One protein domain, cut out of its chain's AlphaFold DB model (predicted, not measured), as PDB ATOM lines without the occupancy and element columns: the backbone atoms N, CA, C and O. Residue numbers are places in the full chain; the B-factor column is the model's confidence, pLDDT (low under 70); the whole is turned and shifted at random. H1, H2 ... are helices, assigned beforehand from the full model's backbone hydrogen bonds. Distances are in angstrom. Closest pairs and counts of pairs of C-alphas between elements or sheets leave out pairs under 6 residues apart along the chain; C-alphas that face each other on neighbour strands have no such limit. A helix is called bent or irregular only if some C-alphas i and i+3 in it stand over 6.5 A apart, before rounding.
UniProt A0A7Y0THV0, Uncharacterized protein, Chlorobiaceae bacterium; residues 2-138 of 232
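This is residues 2 to 138 of the 232 residues of an uncharacterized protein of Chlorobiaceae bacterium (UniProt A0A7Y0THV0). A loose rod of helices has H5 in its middle between H3 and H6a, with H4 packed on both; at one end H1 and H2 pack on H6b, the other arm of bent H6. The printed part has 137 residues with six named helices, H1 to H6, and is all helix. The radius of gyration of the C-alphas is 18.4 A, the spans 66 by 25 by 22 A.

H1, residues 2 to 9, begins at C-alpha (219.358, 170.882, 159.525). H2 is residues 13 to 24, H3 29 to 55, 36.7 A long, H4 66 to 74, H5 79 to 91. H6, residues 105 to 137, assigned as one helix by its hydrogen bonds, is bent, C-alphas 118 and 121 being 7.4 A apart: its arm H6a is residues 105 to 118 and its arm H6b is residues 121 to 137, with C-alpha 137 at (212.955, 159.758, 153.757).

H2 touches H6b, closest C-alphas Ser 20 and Ala 126, 4.5 A. H5 touches H6a, closest C-alphas Trp 85 and Phe 112, 6.1 A, at a steep tilt of 60 degrees. Every O i to N i+4 pair is within hydrogen-bond range but in H5, 8 of 9.

The printed part has no cut; the H5 to H6 link is long. pLDDT is under 70 in 26 residues, among them 56 to 65.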
ATOM      1  N   LEU A   2     218.658 172.138 159.176       71.38
ATOM      2  CA  LEU A   2     219.358 170.882 159.525       71.38
ATOM      3  C   LEU A   2     220.739 171.095 160.172       71.38
ATOM      4  O   LEU A   2     221.036 170.525 161.213       71.38
ATOM      5  N   GLU A   3     221.567 171.959 159.583       76.94
ATOM      6  CA  GLU A   3     222.920 172.229 160.083       76.94
ATOM      7  C   GLU A   3     222.925 172.893 161.473       76.94
ATOM      8  O   GLU A   3     223.823 172.645 162.274       76.94
ATOM      9  N   GLN A   4     221.903 173.695 161.793       81.44
ATOM     10  CA  GLN A   4     221.747 174.315 163.114       81.44
ATOM     11  C   GLN A   4     221.301 173.284 164.157       81.44
ATOM     12  O   GLN A   4     221.887 173.239 165.237       81.44
ATOM     13  N   SER A   5     220.333 172.420 163.829       80.12
ATOM     14  CA  SER A   5     219.880 171.342 164.721       80.12
ATOM     15  C   SER A   5     221.002 170.328 164.973       80.12
ATOM     16  O   SER A   5     221.224 169.931 166.116       80.12
ATOM     17  N   VAL A   6     221.786 169.986 163.939       82.44
ATOM     18  CA  VAL A   6     222.991 169.156 164.084       82.44
ATOM     19  C   VAL A   6     223.990 169.842 165.006       82.44
ATOM     20  O   VAL A   6     224.310 169.244 166.022       82.44
ATOM     21  N   LYS A   7     224.399 171.095 164.740       86.19
ATOM     22  CA  LYS A   7     225.362 171.840 165.582       86.19
ATOM     23  C   LYS A   7     224.927 171.960 167.044       86.19
ATOM     24  O   LYS A   7     225.775 171.957 167.935       86.19
ATOM     25  N   LYS A   8     223.620 172.080 167.299       88.62
ATOM     26  CA  LYS A   8     223.068 172.210 168.654       88.62
ATOM     27  C   LYS A   8     223.074 170.887 169.422       88.62
ATOM     28  O   LYS A   8     223.256 170.894 170.637       88.62
ATOM     29  N   LEU A   9     222.921 169.762 168.724       86.62
ATOM     30  CA  LEU A   9     222.945 168.424 169.317       86.62
ATOM     31  C   LEU A   9     224.360 167.838 169.398       86.62
ATOM     32  O   LEU A   9     224.717 167.249 170.419       86.62
ATOM     33  N   ALA A  10     225.170 167.981 168.346       88.81
ATOM     34  CA  ALA A  10     226.523 167.438 168.242       88.81
ATOM     35  C   ALA A  10     227.366 168.138 167.151       88.81
ATOM     36  O   ALA A  10     226.960 169.112 166.531       88.81
ATOM     37  N   ARG A  11     228.584 167.642 166.903       85.44
ATOM     38  CA  ARG A  11     229.464 168.169 165.838       85.44
ATOM     39  C   ARG A  11     229.246 167.502 164.478       85.44
ATOM     40  O   ARG A  11     229.666 168.050 163.468       85.44
ATOM     41  N   ASN A  12     228.614 166.331 164.451       88.62
ATOM     42  CA  ASN A  12     228.317 165.577 163.237       88.62
ATOM     43  C   ASN A  12     226.906 164.971 163.307       88.62
ATOM     44  O   ASN A  12     226.287 164.916 164.371       88.62
ATOM     45  N   PHE A  13     226.403 164.525 162.155       79.00
ATOM     46  CA  PHE A  13     225.037 164.020 162.026       79.00
ATOM     47  C   PHE A  13     224.785 162.725 162.808       79.00
ATOM     48  O   PHE A  13     223.736 162.603 163.430       79.00
ATOM     49  N   ASN A  14     225.723 161.773 162.805       82.69
ATOM     50  CA  ASN A  14     225.534 160.476 163.467       82.69
ATOM     51  C   ASN A  14     225.376 160.641 164.983       82.69
ATOM     52  O   ASN A  14     224.442 160.099 165.573       82.69
ATOM     53  N   ASP A  15     226.225 161.467 165.590       87.06
ATOM     54  CA  ASP A  15     226.154 161.779 167.016       87.06
ATOM     55  C   ASP A  15     224.904 162.600 167.349       87.06
ATOM     56  O   ASP A  15     224.261 162.370 168.375       87.06
ATOM     57  N   ALA A  16     224.528 163.545 166.478       83.38
ATOM     58  CA  ALA A  16     223.300 164.321 166.641       83.38
ATOM     59  C   ALA A  16     222.063 163.417 166.575       83.38
ATOM     60  O   ALA A  16     221.138 163.575 167.371       83.38
ATOM     61  N   TRP A  17     222.069 162.429 165.677       86.06
ATOM     62  CA  TRP A  17     221.002 161.448 165.543       86.06
ATOM     63  C   TRP A  17     220.907 160.543 166.772       86.06
ATOM     64  O   TRP A  17     219.825 160.420 167.345       86.06
ATOM     65  N   ALA A  18     222.024 159.979 167.241       87.69
ATOM     66  CA  ALA A  18     222.047 159.166 168.458       87.69
ATOM     67  C   ALA A  18     221.533 159.953 169.678       87.69
ATOM     68  O   ALA A  18     220.666 159.477 170.407       87.69
ATOM     69  N   ARG A  19     221.983 161.204 169.849       87.19
ATOM     70  CA  ARG A  19     221.494 162.088 170.922       87.19
ATOM     71  C   ARG A  19     220.017 162.437 170.783       87.19
ATOM     72  O   ARG A  19     219.327 162.524 171.794       87.19
ATOM     73  N   SER A  20     219.524 162.620 169.557       88.94
ATOM     74  CA  SER A  20     218.101 162.877 169.325       88.94
ATOM     75  C   SER A  20     217.231 161.699 169.764       88.94
ATOM     76  O   SER A  20     216.172 161.914 170.342       88.94
ATOM     77  N   ILE A  21     217.694 160.458 169.575       89.06
ATOM     78  CA  ILE A  21     216.978 159.265 170.040       89.06
ATOM     79  C   ILE A  21     216.876 159.276 171.567       89.06
ATOM     80  O   ILE A  21     215.778 159.143 172.095       89.06
ATOM     81  N   GLU A  22     217.983 159.493 172.276       91.06
ATOM     82  CA  GLU A  22     218.000 159.526 173.748       91.06
ATOM     83  C   GLU A  22     217.135 160.649 174.347       91.06
ATOM     84  O   GLU A  22     216.529 160.476 175.404       91.06
ATOM     85  N   LEU A  23     217.052 161.803 173.675       91.94
ATOM     86  CA  LEU A  23     216.204 162.923 174.099       91.94
ATOM     87  C   LEU A  23     214.711 162.648 173.901       91.94
ATOM     88  O   LEU A  23     213.911 163.122 174.702       91.94
ATOM     89  N   LEU A  24     214.349 161.902 172.853       90.62
ATOM     90  CA  LEU A  24     212.957 161.656 172.462       90.62
ATOM     91  C   LEU A  24     212.410 160.306 172.950       90.62
ATOM     92  O   LEU A  24     211.212 160.056 172.831       90.62
ATOM     93  N   THR A  25     213.270 159.419 173.454       92.12
ATOM     94  CA  THR A  25     212.870 158.109 173.981       92.12
ATOM     95  C   THR A  25     212.603 158.229 175.472       92.12
ATOM     96  O   THR A  25     213.473 158.653 176.236       92.12
ATOM     97  N   HIS A  26     211.405 157.834 175.894       94.88
ATOM     98  CA  HIS A  26     211.062 157.738 177.310       94.88
ATOM     99  C   HIS A  26     211.840 156.602 177.970       94.88
ATOM    100  O   HIS A  26     211.989 155.531 177.380       94.88
ATOM    101  N   ALA A  27     212.338 156.848 179.179       93.75
ATOM    102  CA  ALA A  27     212.999 155.815 179.958       93.75
ATOM    103  C   ALA A  27     211.975 154.767 180.406       93.75
ATOM    104  O   ALA A  27     210.864 155.112 180.827       93.75
ATOM    105  N   ASP A  28     212.348 153.495 180.316       92.31
ATOM    106  CA  ASP A  28     211.489 152.412 180.781       92.31
ATOM    107  C   ASP A  28     211.529 152.256 182.314       92.31
ATOM    108  O   ASP A  28     212.302 152.902 183.031       92.31
ATOM    109  N   GLU A  29     210.640 151.417 182.848       89.25
ATOM    110  CA  GLU A  29     210.530 151.198 184.292       89.25
ATOM    111  C   GLU A  29     211.817 150.632 184.903       89.25
ATOM    112  O   GLU A  29     212.193 151.034 186.005       89.25
ATOM    113  N   ILE A  30     212.518 149.762 184.176       90.00
ATOM    114  CA  ILE A  30     213.743 149.111 184.644       90.00
ATOM    115  C   ILE A  30     214.888 150.131 184.691       90.00
ATOM    116  O   ILE A  30     215.650 150.159 185.660       90.00
ATOM    117  N   GLU A  31     215.001 150.995 183.683       92.19
ATOM    118  CA  GLU A  31     215.969 152.093 183.622       92.19
ATOM    119  C   GLU A  31     215.768 153.069 184.787       92.19
ATOM    120  O   GLU A  31     216.727 153.413 185.488       92.19
ATOM    121  N   ILE A  32     214.515 153.464 185.038       91.19
ATOM    122  CA  ILE A  32     214.146 154.355 186.143       91.19
ATOM    123  C   ILE A  32     214.468 153.708 187.495       91.19
ATOM    124  O   ILE A  32     215.124 154.329 188.337       91.19
ATOM    125  N   GLU A  33     214.036 152.464 187.709       88.50
ATOM    126  CA  GLU A  33     214.285 151.736 188.952       88.50
ATOM    127  C   GLU A  33     215.785 151.585 189.213       88.50
ATOM    128  O   GLU A  33     216.256 151.865 190.318       88.50
ATOM    129  N   ARG A  34     216.557 151.209 188.188       89.38
ATOM    130  CA  ARG A  34     218.008 151.060 188.294       89.38
ATOM    131  C   ARG A  34     218.682 152.376 188.670       89.38
ATOM    132  O   ARG A  34     219.545 152.367 189.551       89.38
ATOM    133  N   ALA A  35     218.305 153.492 188.045       90.31
ATOM    134  CA  ALA A  35     218.876 154.802 188.353       90.31
ATOM    135  C   ALA A  35     218.593 155.213 189.807       90.31
ATOM    136  O   ALA A  35     219.515 155.597 190.531       90.31
ATOM    137  N   VAL A  36     217.343 155.059 190.259       88.19
ATOM    138  CA  VAL A  36     216.942 155.383 191.636       88.19
ATOM    139  C   VAL A  36     217.665 154.482 192.639       88.19
ATOM    140  O   VAL A  36     218.313 155.001 193.545       88.19
ATOM    141  N   ARG A  37     217.656 153.154 192.455       83.69
ATOM    142  CA  ARG A  37     218.356 152.213 193.354       83.69
ATOM    143  C   ARG A  37     219.851 152.486 193.433       83.69
ATOM    144  O   ARG A  37     220.427 152.446 194.517       83.69
ATOM    145  N   THR A  38     220.486 152.785 192.303       86.38
ATOM    146  CA  THR A  38     221.924 153.082 192.276       86.38
ATOM    147  C   THR A  38     222.227 154.343 193.082       86.38
ATOM    148  O   THR A  38     223.129 154.342 193.921       86.38
ATOM    149  N   LEU A  39     221.421 155.395 192.911       86.44
ATOM    150  CA  LEU A  39     221.552 156.624 193.690       86.44
ATOM    151  C   LEU A  39     221.333 156.367 195.192       86.44
ATOM    152  O   LEU A  39     222.087 156.887 196.017       86.44
ATOM    153  N   GLN A  40     220.355 155.523 195.541       81.25
ATOM    154  CA  GLN A  40     220.091 155.091 196.916       81.25
ATOM    155  C   GLN A  40     221.284 154.392 197.554       81.25
ATOM    156  O   GLN A  40     221.631 154.717 198.686       81.25
ATOM    157  N   VAL A  41     221.963 153.501 196.834       81.44
ATOM    158  CA  VAL A  41     223.170 152.832 197.338       81.44
ATOM    159  C   VAL A  41     224.302 153.839 197.572       81.44
ATOM    160  O   VAL A  41     224.943 153.814 198.622       81.44
ATOM    161  N   ILE A  42     224.543 154.757 196.631       81.25
ATOM    162  CA  ILE A  42     225.640 155.738 196.729       81.25
ATOM    163  C   ILE A  42     225.416 156.705 197.901       81.25
ATOM    164  O   ILE A  42     226.268 156.843 198.789       81.25
ATOM    165  N   LYS A  43     224.255 157.365 197.930       78.88
ATOM    166  CA  LYS A  43     223.906 158.341 198.974       78.88
ATOM    167  C   LYS A  43     223.675 157.654 200.318       78.88
ATOM    168  O   LYS A  43     224.123 158.146 201.349       78.88
ATOM    169  N   GLY A  44     223.078 156.468 200.294       74.12
ATOM    170  CA  GLY A  44     222.824 155.628 201.453       74.12
ATOM    171  C   GLY A  44     224.068 155.139 202.179       74.12
ATOM    172  O   GLY A  44     224.169 155.295 203.391       74.12
ATOM    173  N   ASN A  45     225.062 154.631 201.446       71.31
ATOM    174  CA  ASN A  45     226.357 154.257 202.022       71.31
ATOM    175  C   ASN A  45     227.067 155.462 202.646       71.31
ATOM    176  O   ASN A  45     227.706 155.345 203.694       71.31
ATOM    177  N   THR A  46     226.960 156.626 202.004       68.75
ATOM    178  CA  THR A  46     227.522 157.878 202.522       68.75
ATOM    179  C   THR A  46     226.833 158.278 203.828       68.75
ATOM    180  O   THR A  46     227.509 158.619 204.797       68.75
ATOM    181  N   TYR A  47     225.505 158.155 203.883       70.19
ATOM    182  CA  TYR A  47     224.699 158.413 205.073       70.19
ATOM    183  C   TYR A  47     225.005 157.433 206.219       70.19
ATOM    184  O   TYR A  47     225.293 157.865 207.333       70.19
ATOM    185  N   ALA A  48     225.039 156.127 205.944       68.81
ATOM    186  CA  ALA A  48     225.329 155.095 206.938       68.81
ATOM    187  C   ALA A  48     226.734 155.250 207.549       68.81
ATOM    188  O   ALA A  48     226.890 155.173 208.768       68.81
ATOM    189  N   LYS A  49     227.758 155.538 206.728       71.12
ATOM    190  CA  LYS A  49     229.123 155.818 207.215       71.12
ATOM    191  C   LYS A  49     229.179 157.057 208.106       71.12
ATOM    192  O   LYS A  49     229.905 157.064 209.099       71.12
ATOM    193  N   ALA A  50     228.439 158.103 207.751       65.06
ATOM    194  CA  ALA A  50     228.420 159.340 208.517       65.06
ATOM    195  C   ALA A  50     227.693 159.170 209.867       65.06
ATOM    196  O   ALA A  50     228.211 159.606 210.894       65.06
ATOM    197  N   LEU A  51     226.576 158.432 209.896       67.38
ATOM    198  CA  LEU A  51     225.876 158.066 211.133       67.38
ATOM    199  C   LEU A  51     226.696 157.159 212.053       67.38
ATOM    200  O   LEU A  51     226.662 157.341 213.271       67.38
ATOM    201  N   LEU A  52     227.451 156.212 211.490       71.12
ATOM    202  CA  LEU A  52     228.373 155.382 212.264       71.12
ATOM    203  C   LEU A  52     229.429 156.248 212.966       71.12
ATOM    204  O   LEU A  52     229.736 156.003 214.130       71.12
ATOM    205  N   LYS A  53     229.949 157.277 212.282       73.94
ATOM    206  CA  LYS A  53     230.952 158.199 212.832       73.94
ATOM    207  C   LYS A  53     230.394 159.110 213.931       73.94
ATOM    208  O   LYS A  53     231.102 159.354 214.900       73.94
ATOM    209  N   GLU A  54     229.174 159.626 213.778       67.81
ATOM    210  CA  GLU A  54     228.588 160.556 214.758       67.81
ATOM    211  C   GLU A  54     227.910 159.856 215.942       67.81
ATOM    212  O   GLU A  54     228.063 160.299 217.074       67.81
ATOM    213  N   ASN A  55     227.183 158.759 215.700       74.81
ATOM    214  CA  ASN A  55     226.251 158.187 216.680       74.81
ATOM    215  C   ASN A  55     226.455 156.682 216.937       74.81
ATOM    216  O   ASN A  55     225.669 156.080 217.671       74.81
ATOM    217  N   GLY A  56     227.454 156.043 216.312       69.56
ATOM    218  CA  GLY A  56     227.735 154.610 216.482       69.56
ATOM    219  C   GLY A  56     226.641 153.666 215.958       69.56
ATOM    220  O   GLY A  56     226.645 152.483 216.291       69.56
ATOM    221  N   ARG A  57     225.685 154.163 215.160       62.22
ATOM    222  CA  ARG A  57     224.560 153.379 214.617       62.22
ATOM    223  C   ARG A  57     224.763 153.080 213.133       62.22
ATOM    224  O   ARG A  57     225.037 153.992 212.358       62.22
ATOM    225  N   VAL A  58     224.556 151.823 212.736       61.34
ATOM    226  CA  VAL A  58     224.505 151.398 211.326       61.34
ATOM    227  C   VAL A  58     223.046 151.183 210.932       61.34
ATOM    228  O   VAL A  58     222.341 150.410 211.576       61.34
ATOM    229  N   ILE A  59     222.585 151.871 209.887       60.72
ATOM    230  CA  ILE A  59     221.280 151.607 209.268       60.72
ATOM    231  C   ILE A  59     221.529 150.662 208.094       60.72
ATOM    232  O   ILE A  59     222.193 151.047 207.135       60.72
ATOM    233  N   ASN A  60     221.034 149.427 208.204       55.00
ATOM    234  CA  ASN A  60     221.315 148.359 207.241       55.00
ATOM    235  C   ASN A  60     220.366 148.344 206.033       55.00
ATOM    236  O   ASN A  60     220.754 147.822 204.996       55.00
ATOM    237  N   ASP A  61     219.175 148.943 206.134       55.06
ATOM    238  CA  ASP A  61     218.175 148.904 205.063       55.06
ATOM    239  C   ASP A  61     217.680 150.298 204.688       55.06
ATOM    240  O   ASP A  61     217.091 151.023 205.493       55.06
ATOM    241  N   ILE A  62     217.895 150.656 203.423       58.78
ATOM    242  CA  ILE A  62     217.271 151.810 202.777       58.78
ATOM    243  C   ILE A  62     216.210 151.242 201.845       58.78
ATOM    244  O   ILE A  62     216.530 150.640 200.821       58.78
ATOM    245  N   GLY A  63     214.941 151.401 202.221       57.28
ATOM    246  CA  GLY A  63     213.818 150.981 201.389       57.28
ATOM    247  C   GLY A  63     213.857 151.651 200.012       57.28
ATOM    248  O   GLY A  63     214.214 152.824 199.883       57.28
ATOM    249  N   PHE A  64     213.493 150.905 198.968       61.28
ATOM    250  CA  PHE A  64     213.370 151.455 197.619       61.28
ATOM    251  C   PHE A  64     212.281 152.537 197.578       61.28
ATOM    252  O   PHE A  64     211.137 152.282 197.961       61.28
ATOM    253  N   ASP A  65     212.622 153.742 197.110       67.69
ATOM    254  CA  ASP A  65     211.672 154.851 197.016       67.69
ATOM    255  C   ASP A  65     210.839 154.722 195.733       67.69
ATOM    256  O   ASP A  65     211.162 155.247 194.662       67.69
ATOM    257  N   ILE A  66     209.726 154.000 195.868       73.88
ATOM    258  CA  ILE A  66     208.729 153.796 194.810       73.88
ATOM    259  C   ILE A  66     208.118 155.140 194.357       73.88
ATOM    260  O   ILE A  66     207.688 155.279 193.207       73.88
ATOM    261  N   GLY A  67     208.081 156.152 195.232       82.00
ATOM    262  CA  GLY A  67     207.436 157.440 194.985       82.00
ATOM    263  C   GLY A  67     208.136 158.272 193.911       82.00
ATOM    264  O   GLY A  67     207.456 158.871 193.068       82.00
ATOM    265  N   ILE A  68     209.469 158.271 193.908       87.00
ATOM    266  CA  ILE A  68     210.288 158.952 192.893       87.00
ATOM    267  C   ILE A  68     210.170 158.234 191.542       87.00
ATOM    268  O   ILE A  68     209.903 158.877 190.525       87.00
ATOM    269  N   GLY A  69     210.264 156.900 191.531       88.75
ATOM    270  CA  GLY A  69     210.111 156.114 190.301       88.75
ATOM    271  C   GLY A  69     208.737 156.300 189.640       88.75
ATOM    272  O   GLY A  69     208.639 156.503 188.429       88.75
ATOM    273  N   LEU A  70     207.657 156.312 190.432       88.38
ATOM    274  CA  LEU A  70     206.307 156.616 189.937       88.38
ATOM    275  C   LEU A  70     206.182 158.041 189.390       88.38
ATOM    276  O   LEU A  70     205.468 158.257 188.410       88.38
ATOM    277  N   MET A  71     206.843 159.014 190.019       92.94
ATOM    278  CA  MET A  71     206.830 160.403 189.566       92.94
ATOM    279  C   MET A  71     207.470 160.537 188.179       92.94
ATOM    280  O   MET A  71     206.861 161.150 187.301       92.94
ATOM    281  N   PHE A  72     208.618 159.905 187.945       94.06
ATOM    282  CA  PHE A  72     209.273 159.929 186.636       94.06
ATOM    283  C   PHE A  72     208.434 159.288 185.538       94.06
ATOM    284  O   PHE A  72     208.279 159.877 184.466       94.06
ATOM    285  N   ARG A  73     207.823 158.134 185.830       91.81
ATOM    286  CA  ARG A  73     206.935 157.450 184.882       91.81
ATOM    287  C   ARG A  73     205.737 158.306 184.495       91.81
ATOM    288  O   ARG A  73     205.475 158.490 183.315       91.81
ATOM    289  N   LYS A  74     205.037 158.886 185.477       93.38
ATOM    290  CA  LYS A  74     203.863 159.740 185.220       93.38
ATOM    291  C   LYS A  74     204.183 160.974 184.374       93.38
ATOM    292  O   LYS A  74     203.283 161.508 183.738       93.38
ATOM    293  N   ASN A  75     205.434 161.427 184.386       94.19
ATOM    294  CA  ASN A  75     205.874 162.629 183.682       94.19
ATOM    295  C   ASN A  75     206.712 162.336 182.432       94.19
ATOM    296  O   ASN A  75     207.339 163.260 181.902       94.19
ATOM    297  N   ASN A  76     206.706 161.079 181.965       93.69
ATOM    298  CA  ASN A  76     207.365 160.629 180.742       93.69
ATOM    299  C   ASN A  76     208.821 161.107 180.648       93.69
ATOM    300  O   ASN A  76     209.212 161.715 179.649       93.69
ATOM    301  N   ILE A  77     209.610 160.893 181.708       95.75
ATOM    302  CA  ILE A  77     211.029 161.271 181.698       95.75
ATOM    303  C   ILE A  77     211.732 160.643 180.483       95.75
ATOM    304  O   ILE A  77     211.554 159.455 180.200       95.75
ATOM    305  N   SER A  78     212.505 161.427 179.734       96.19
ATOM    306  CA  SER A  78     213.337 160.874 178.659       96.19
ATOM    307  C   SER A  78     214.602 160.222 179.213       96.19
ATOM    308  O   SER A  78     215.024 160.507 180.336       96.19
ATOM    309  N   ARG A  79     215.253 159.357 178.433       94.62
ATOM    310  CA  ARG A  79     216.528 158.742 178.839       94.62
ATOM    311  C   ARG A  79     217.613 159.782 179.099       94.62
ATOM    312  O   ARG A  79     218.338 159.694 180.091       94.62
ATOM    313  N   ALA A  80     217.681 160.812 178.256       94.06
ATOM    314  CA  ALA A  80     218.600 161.930 178.449       94.06
ATOM    315  C   ALA A  80     218.303 162.719 179.738       94.06
ATOM    316  O   ALA A  80     219.234 163.079 180.466       94.06
ATOM    317  N   GLU A  81     217.024 162.961 180.045       96.62
ATOM    318  CA  GLU A  81     216.605 163.599 181.296       96.62
ATOM    319  C   GLU A  81     216.952 162.735 182.512       96.62
ATOM    320  O   GLU A  81     217.540 163.246 183.460       96.62
ATOM    321  N   LEU A  82     216.664 161.430 182.476       96.44
ATOM    322  CA  LEU A  82     216.954 160.505 183.575       96.44
ATOM    323  C   LEU A  82     218.454 160.440 183.872       96.44
ATOM    324  O   LEU A  82     218.865 160.542 185.028       96.44
ATOM    325  N   ASN A  83     219.283 160.322 182.832       95.50
ATOM    326  CA  ASN A  83     220.734 160.284 182.979       95.50
ATOM    327  C   ASN A  83     221.267 161.602 183.566       95.50
ATOM    328  O   ASN A  83     222.075 161.610 184.497       95.50
ATOM    329  N   ARG A  84     220.791 162.750 183.070       94.94
ATOM    330  CA  ARG A  84     221.213 164.049 183.606       94.94
ATOM    331  C   ARG A  84     220.733 164.258 185.041       94.94
ATOM    332  O   ARG A  84     221.521 164.706 185.868       94.94
ATOM    333  N   TRP A  85     219.493 163.881 185.342       95.56
ATOM    334  CA  TRP A  85     218.945 163.912 186.694       95.56
ATOM    335  C   TRP A  85     219.782 163.072 187.652       95.56
ATOM    336  O   TRP A  85     220.190 163.589 188.684       95.56
ATOM    337  N   TYR A  86     220.121 161.834 187.283       93.75
ATOM    338  CA  TYR A  86     220.975 160.959 188.086       93.75
ATOM    339  C   TYR A  86     222.325 161.624 188.403       93.75
ATOM    340  O   TYR A  86     222.708 161.732 189.569       93.75
ATOM    341  N   ASN A  87     223.006 162.149 187.380       93.62
ATOM    342  CA  ASN A  87     224.315 162.791 187.531       93.62
ATOM    343  C   ASN A  87     224.270 164.068 188.389       93.62
ATOM    344  O   ASN A  87     225.225 164.374 189.108       93.62
ATOM    345  N   GLU A  88     223.196 164.856 188.283       92.62
ATOM    346  CA  GLU A  88     223.016 166.061 189.097       92.62
ATOM    347  C   GLU A  88     222.605 165.697 190.536       92.62
ATOM    348  O   GLU A  88     223.145 166.265 191.487       92.62
ATOM    349  N   ALA A  89     221.739 164.698 190.721       90.12
ATOM    350  CA  ALA A  89     221.297 164.222 192.031       90.12
ATOM    351  C   ALA A  89     222.448 163.604 192.838       90.12
ATOM    352  O   ALA A  89     222.562 163.834 194.043       90.12
ATOM    353  N   GLU A  90     223.352 162.879 192.176       87.50
ATOM    354  CA  GLU A  90     224.560 162.331 192.797       87.50
ATOM    355  C   GLU A  90     225.439 163.437 193.408       87.50
ATOM    356  O   GLU A  90     225.977 163.278 194.505       87.50
ATOM    357  N   LYS A  91     225.536 164.596 192.754       86.94
ATOM    358  CA  LYS A  91     226.401 165.710 193.186       86.94
ATOM    359  C   LYS A  91     225.711 166.679 194.141       86.94
ATOM    360  O   LYS A  91     226.384 167.371 194.904       86.94
ATOM    361  N   THR A  92     224.384 166.730 194.109       84.88
ATOM    362  CA  THR A  92     223.592 167.669 194.904       84.88
ATOM    363  C   THR A  92     223.557 167.255 196.376       84.88
ATOM    364  O   THR A  92     223.442 166.070 196.711       84.88
ATOM    365  N   ARG A  93     223.675 168.243 197.268       78.44
ATOM    366  CA  ARG A  93     223.376 168.093 198.696       78.44
ATOM    367  C   ARG A  93     221.967 168.623 198.927       78.44
ATOM    368  O   ARG A  93     221.744 169.811 198.729       78.44
ATOM    369  N   PHE A  94     221.045 167.745 199.288       74.19
ATOM    370  CA  PHE A  94     219.669 168.119 199.604       74.19
ATOM    371  C   PHE A  94     219.593 168.600 201.064       74.19
ATOM    372  O   PHE A  94     220.351 168.117 201.909       74.19
ATOM    373  N   GLU A  95     218.770 169.615 201.335       66.25
ATOM    374  CA  GLU A  95     218.712 170.292 202.639       66.25
ATOM    375  C   GLU A  95     217.975 169.457 203.702       66.25
ATOM    376  O   GLU A  95     217.242 168.523 203.391       66.25
ATOM    377  N   GLY A  96     218.170 169.801 204.980       57.53
ATOM    378  CA  GLY A  96     217.407 169.245 206.109       57.53
ATOM    379  C   GLY A  96     218.238 168.512 207.160       57.53
ATOM    380  O   GLY A  96     217.788 168.384 208.296       57.53
ATOM    381  N   HIS A  97     219.470 168.100 206.843       51.75
ATOM    382  CA  HIS A  97     220.383 167.450 207.789       51.75
ATOM    383  C   HIS A  97     221.856 167.775 207.485       51.75
ATOM    384  O   HIS A  97     222.199 168.234 206.402       51.75
ATOM    385  N   ILE A  98     222.746 167.496 208.444       51.91
ATOM    386  CA  ILE A  98     224.209 167.689 208.335       51.91
ATOM    387  C   ILE A  98     224.838 166.739 207.285       51.91
ATOM    388  O   ILE A  98     225.974 166.919 206.842       51.91
ATOM    389  N   PHE A  99     224.086 165.719 206.859       55.03
ATOM    390  CA  PHE A  99     224.502 164.682 205.914       55.03
ATOM    391  C   PHE A  99     223.934 164.926 204.512       55.03
ATOM    392  O   PHE A  99     223.137 165.831 204.323       55.03
ATOM    393  N   GLN A 100     224.343 164.138 203.511       61.41
ATOM    394  CA  GLN A 100     223.745 164.175 202.168       61.41
ATOM    395  C   GLN A 100     222.605 163.146 202.064       61.41
ATOM    396  O   GLN A 100     222.874 162.020 201.631       61.41
ATOM    397  N   PRO A 101     221.362 163.462 202.472       66.75
ATOM    398  CA  PRO A 101     220.254 162.542 202.280       66.75
ATOM    399  C   PRO A 101     219.972 162.341 200.787       66.75
ATOM    400  O   PRO A 101     220.357 163.144 199.929       66.75
ATOM    401  N   LEU A 102     219.293 161.237 200.486       72.31
ATOM    402  CA  LEU A 102     218.589 161.083 199.219       72.31
ATOM    403  C   LEU A 102     217.594 162.238 199.039       72.31
ATOM    404  O   LEU A 102     217.063 162.711 200.046       72.31
ATOM    405  N   PRO A 103     217.325 162.683 197.797       79.75
ATOM    406  CA  PRO A 103     216.261 163.649 197.586       79.75
ATOM    407  C   PRO A 103     214.947 163.039 198.058       79.75
ATOM    408  O   PRO A 103     214.654 161.884 197.740       79.75
ATOM    409  N   ASP A 104     214.145 163.819 198.773       82.12
ATOM    410  CA  ASP A 104     212.742 163.467 198.923       82.12
ATOM    411  C   ASP A 104     212.015 163.639 197.574       82.12
ATOM    412  O   ASP A 104     212.571 164.089 196.564       82.12
ATOM    413  N   LYS A 105     210.731 163.284 197.533       83.81
ATOM    414  CA  LYS A 105     209.937 163.406 196.307       83.81
ATOM    415  C   LYS A 105     209.852 164.852 195.786       83.81
ATOM    416  O   LYS A 105     209.778 165.039 194.569       83.81
ATOM    417  N   ALA A 106     209.825 165.856 196.663       86.19
ATOM    418  CA  ALA A 106     209.709 167.261 196.278       86.19
ATOM    419  C   ALA A 106     211.026 167.790 195.692       86.19
ATOM    420  O   ALA A 106     211.015 168.468 194.663       86.19
ATOM    421  N   ASP A 107     212.155 167.425 196.285       88.38
ATOM    422  CA  ASP A 107     213.487 167.770 195.801       88.38
ATOM    423  C   ASP A 107     213.827 167.039 194.502       88.38
ATOM    424  O   ASP A 107     214.323 167.653 193.553       88.38
ATOM    425  N   ALA A 108     213.468 165.755 194.403       89.38
ATOM    426  CA  ALA A 108     213.587 164.991 193.165       89.38
ATOM    427  C   ALA A 108     212.781 165.643 192.033       89.38
ATOM    428  O   ALA A 108     213.270 165.730 190.903       89.38
ATOM    429  N   TRP A 109     211.577 166.140 192.346       92.06
ATOM    430  CA  TRP A 109     210.716 166.849 191.403       92.06
ATOM    431  C   TRP A 109     211.303 168.191 190.956       92.06
ATOM    432  O   TRP A 109     211.370 168.459 189.757       92.06
ATOM    433  N   LYS A 110     211.783 169.018 191.891       93.12
ATOM    434  CA  LYS A 110     212.442 170.295 191.563       93.12
ATOM    435  C   LYS A 110     213.652 170.081 190.656       93.12
ATOM    436  O   LYS A 110     213.800 170.777 189.651       93.12
ATOM    437  N   LEU A 111     214.493 169.097 190.982       93.94
ATOM    438  CA  LEU A 111     215.668 168.782 190.177       93.94
ATOM    439  C   LEU A 111     215.277 168.298 188.777       93.94
ATOM    440  O   LEU A 111     215.884 168.706 187.790       93.94
ATOM    441  N   PHE A 112     214.238 167.473 188.676       94.94
ATOM    442  CA  PHE A 112     213.706 167.029 187.393       94.94
ATOM    443  C   PHE A 112     213.227 168.188 186.516       94.94
ATOM    444  O   PHE A 112     213.607 168.252 185.347       94.94
ATOM    445  N   LEU A 113     212.465 169.133 187.075       96.06
ATOM    446  CA  LEU A 113     212.027 170.318 186.337       96.06
ATOM    447  C   LEU A 113     213.216 171.150 185.841       96.06
ATOM    448  O   LEU A 113     213.233 171.554 184.680       96.06
ATOM    449  N   SER A 114     214.244 171.327 186.677       96.25
ATOM    450  CA  SER A 114     215.468 172.030 186.279       96.25
ATOM    451  C   SER A 114     216.207 171.314 185.142       96.25
ATOM    452  O   SER A 114     216.658 171.946 184.188       96.25
ATOM    453  N   VAL A 115     216.320 169.985 185.206       95.81
ATOM    454  CA  VAL A 115     216.943 169.182 184.144       95.81
ATOM    455  C   VAL A 115     216.167 169.294 182.835       95.81
ATOM    456  O   VAL A 115     216.778 169.488 181.782       95.81
ATOM    457  N   ARG A 116     214.836 169.213 182.904       94.44
ATOM    458  CA  ARG A 116     213.946 169.349 181.750       94.44
ATOM    459  C   ARG A 116     214.090 170.716 181.091       94.44
ATOM    460  O   ARG A 116     214.269 170.792 179.879       94.44
ATOM    461  N   GLU A 117     214.114 171.786 181.879       94.94
ATOM    462  CA  GLU A 117     214.352 173.142 181.379       94.94
ATOM    463  C   GLU A 117     215.719 173.263 180.681       94.94
ATOM    464  O   GLU A 117     215.803 173.739 179.549       94.94
ATOM    465  N   LYS A 118     216.794 172.733 181.288       93.94
ATOM    466  CA  LYS A 118     218.147 172.737 180.694       93.94
ATOM    467  C   LYS A 118     218.243 171.959 179.377       93.94
ATOM    468  O   LYS A 118     219.163 172.207 178.596       93.94
ATOM    469  N   LEU A 119     217.371 170.974 179.162       93.81
ATOM    470  CA  LEU A 119     217.354 170.136 177.961       93.81
ATOM    471  C   LEU A 119     216.302 170.568 176.934       93.81
ATOM    472  O   LEU A 119     216.340 170.066 175.813       93.81
ATOM    473  N   PHE A 120     215.428 171.522 177.263       92.62
ATOM    474  CA  PHE A 120     214.311 171.950 176.417       92.62
ATOM    475  C   PHE A 120     214.748 172.308 174.989       92.62
ATOM    476  O   PHE A 120     214.250 171.770 174.002       92.62
ATOM    477  N   GLU A 121     215.769 173.153 174.877       91.00
ATOM    478  CA  GLU A 121     216.301 173.605 173.590       91.00
ATOM    479  C   GLU A 121     216.958 172.483 172.769       91.00
ATOM    480  O   GLU A 121     216.985 172.545 171.538       91.00
ATOM    481  N   MET A 122     217.494 171.454 173.433       91.88
ATOM    482  CA  MET A 122     218.034 170.266 172.766       91.88
ATOM    483  C   MET A 122     216.912 169.325 172.332       91.88
ATOM    484  O   MET A 122     216.985 168.765 171.242       91.88
ATOM    485  N   HIS A 123     215.862 169.186 173.141       91.25
ATOM    486  CA  HIS A 123     214.678 168.403 172.801       91.25
ATOM    487  C   HIS A 123     214.008 168.953 171.538       91.25
ATOM    488  O   HIS A 123     213.780 168.211 170.586       91.25
ATOM    489  N   ARG A 124     213.808 170.274 171.467       91.62
ATOM    490  CA  ARG A 124     213.283 170.935 170.266       91.62
ATOM    491  C   ARG A 124     214.157 170.675 169.034       91.62
ATOM    492  O   ARG A 124     213.648 170.316 167.977       91.62
ATOM    493  N   ALA A 125     215.480 170.794 169.170       88.50
ATOM    494  CA  ALA A 125     216.401 170.495 168.073       88.50
ATOM    495  C   ALA A 125     216.343 169.014 167.637       88.50
ATOM    496  O   ALA A 125     216.511 168.716 166.453       88.50
ATOM    497  N   ALA A 126     216.100 168.088 168.569       90.06
ATOM    498  CA  ALA A 126     215.920 166.667 168.283       90.06
ATOM    499  C   ALA A 126     214.619 166.390 167.513       90.06
ATOM    500  O   ALA A 126     214.644 165.616 166.553       90.06
ATOM    501  N   GLU A 127     213.512 167.039 167.880       89.62
ATOM    502  CA  GLU A 127     212.244 166.960 167.140       89.62
ATOM    503  C   GLU A 127     212.407 167.476 165.708       89.62
ATOM    504  O   GLU A 127     212.089 166.764 164.755       89.62
ATOM    505  N   GLU A 128     213.017 168.652 165.544       87.50
ATOM    506  CA  GLU A 128     213.305 169.235 164.230       87.50
ATOM    507  C   GLU A 128     214.183 168.308 163.373       87.50
ATOM    508  O   GLU A 128     213.897 168.094 162.194       87.50
ATOM    509  N   LEU A 129     215.230 167.711 163.956       83.88
ATOM    510  CA  LEU A 129     216.099 166.762 163.255       83.88
ATOM    511  C   LEU A 129     215.328 165.509 162.807       83.88
ATOM    512  O   LEU A 129     215.512 165.035 161.682       83.88
ATOM    513  N   ARG A 130     214.453 164.976 163.667       84.69
ATOM    514  CA  ARG A 130     213.611 163.811 163.361       84.69
ATOM    515  C   ARG A 130     212.608 164.116 162.255       84.69
ATOM    516  O   ARG A 130     212.434 163.285 161.364       84.69
ATOM    517  N   ASP A 131     211.996 165.291 162.275       81.75
ATOM    518  CA  ASP A 131     211.043 165.705 161.249       81.75
ATOM    519  C   ASP A 131     211.724 165.985 159.912       81.75
ATOM    520  O   ASP A 131     211.208 165.587 158.869       81.75
ATOM    521  N   LEU A 132     212.919 166.577 159.922       77.44
ATOM    522  CA  LEU A 132     213.730 166.732 158.716       77.44
ATOM    523  C   LEU A 132     214.141 165.377 158.135       77.44
ATOM    524  O   LEU A 132     214.042 165.195 156.924       77.44
ATOM    525  N   LYS A 133     214.532 164.406 158.973       74.31
ATOM    526  CA  LYS A 133     214.857 163.053 158.502       74.31
ATOM    527  C   LYS A 133     213.633 162.334 157.945       74.31
ATOM    528  O   LYS A 133     213.737 161.674 156.917       74.31
ATOM    529  N   LYS A 134     212.466 162.473 158.584       70.50
ATOM    530  CA  LYS A 134     211.206 161.973 158.018       70.50
ATOM    531  C   LYS A 134     210.972 162.598 156.649       70.50
ATOM    532  O   LYS A 134     210.805 161.850 155.701       70.50
ATOM    533  N   LYS A 135     211.067 163.926 156.528       65.44
ATOM    534  CA  LYS A 135     210.914 164.647 155.255       65.44
ATOM    535  C   LYS A 135     211.927 164.226 154.188       65.44
ATOM    536  O   LYS A 135     211.552 164.168 153.031       65.44
ATOM    537  N   SER A 136     213.170 163.902 154.550       63.47
ATOM    538  CA  SER A 136     214.175 163.409 153.594       63.47
ATOM    539  C   SER A 136     213.998 161.937 153.210       63.47
ATOM    540  O   SER A 136     214.507 161.514 152.181       63.47
ATOM    541  N   LEU A 137     213.348 161.138 154.067       56.75
ATOM    542  CA  LEU A 137     212.955 159.758 153.757       56.75
ATOM    543  C   LEU A 137     211.703 159.710 152.877       56.75
ATOM    544  O   LEU A 137     211.434 158.684 152.256       56.75
ATOM    545  N   LEU A 138     210.942 160.805 152.822       49.19
ATOM    546  CA  LEU A 138     209.954 160.991 151.775       49.19
ATOM    547  C   LEU A 138     210.711 161.242 150.471       49.19
ATOM    548  O   LEU A 138     211.657 162.033 150.482       49.19
TER     549      LEU A 138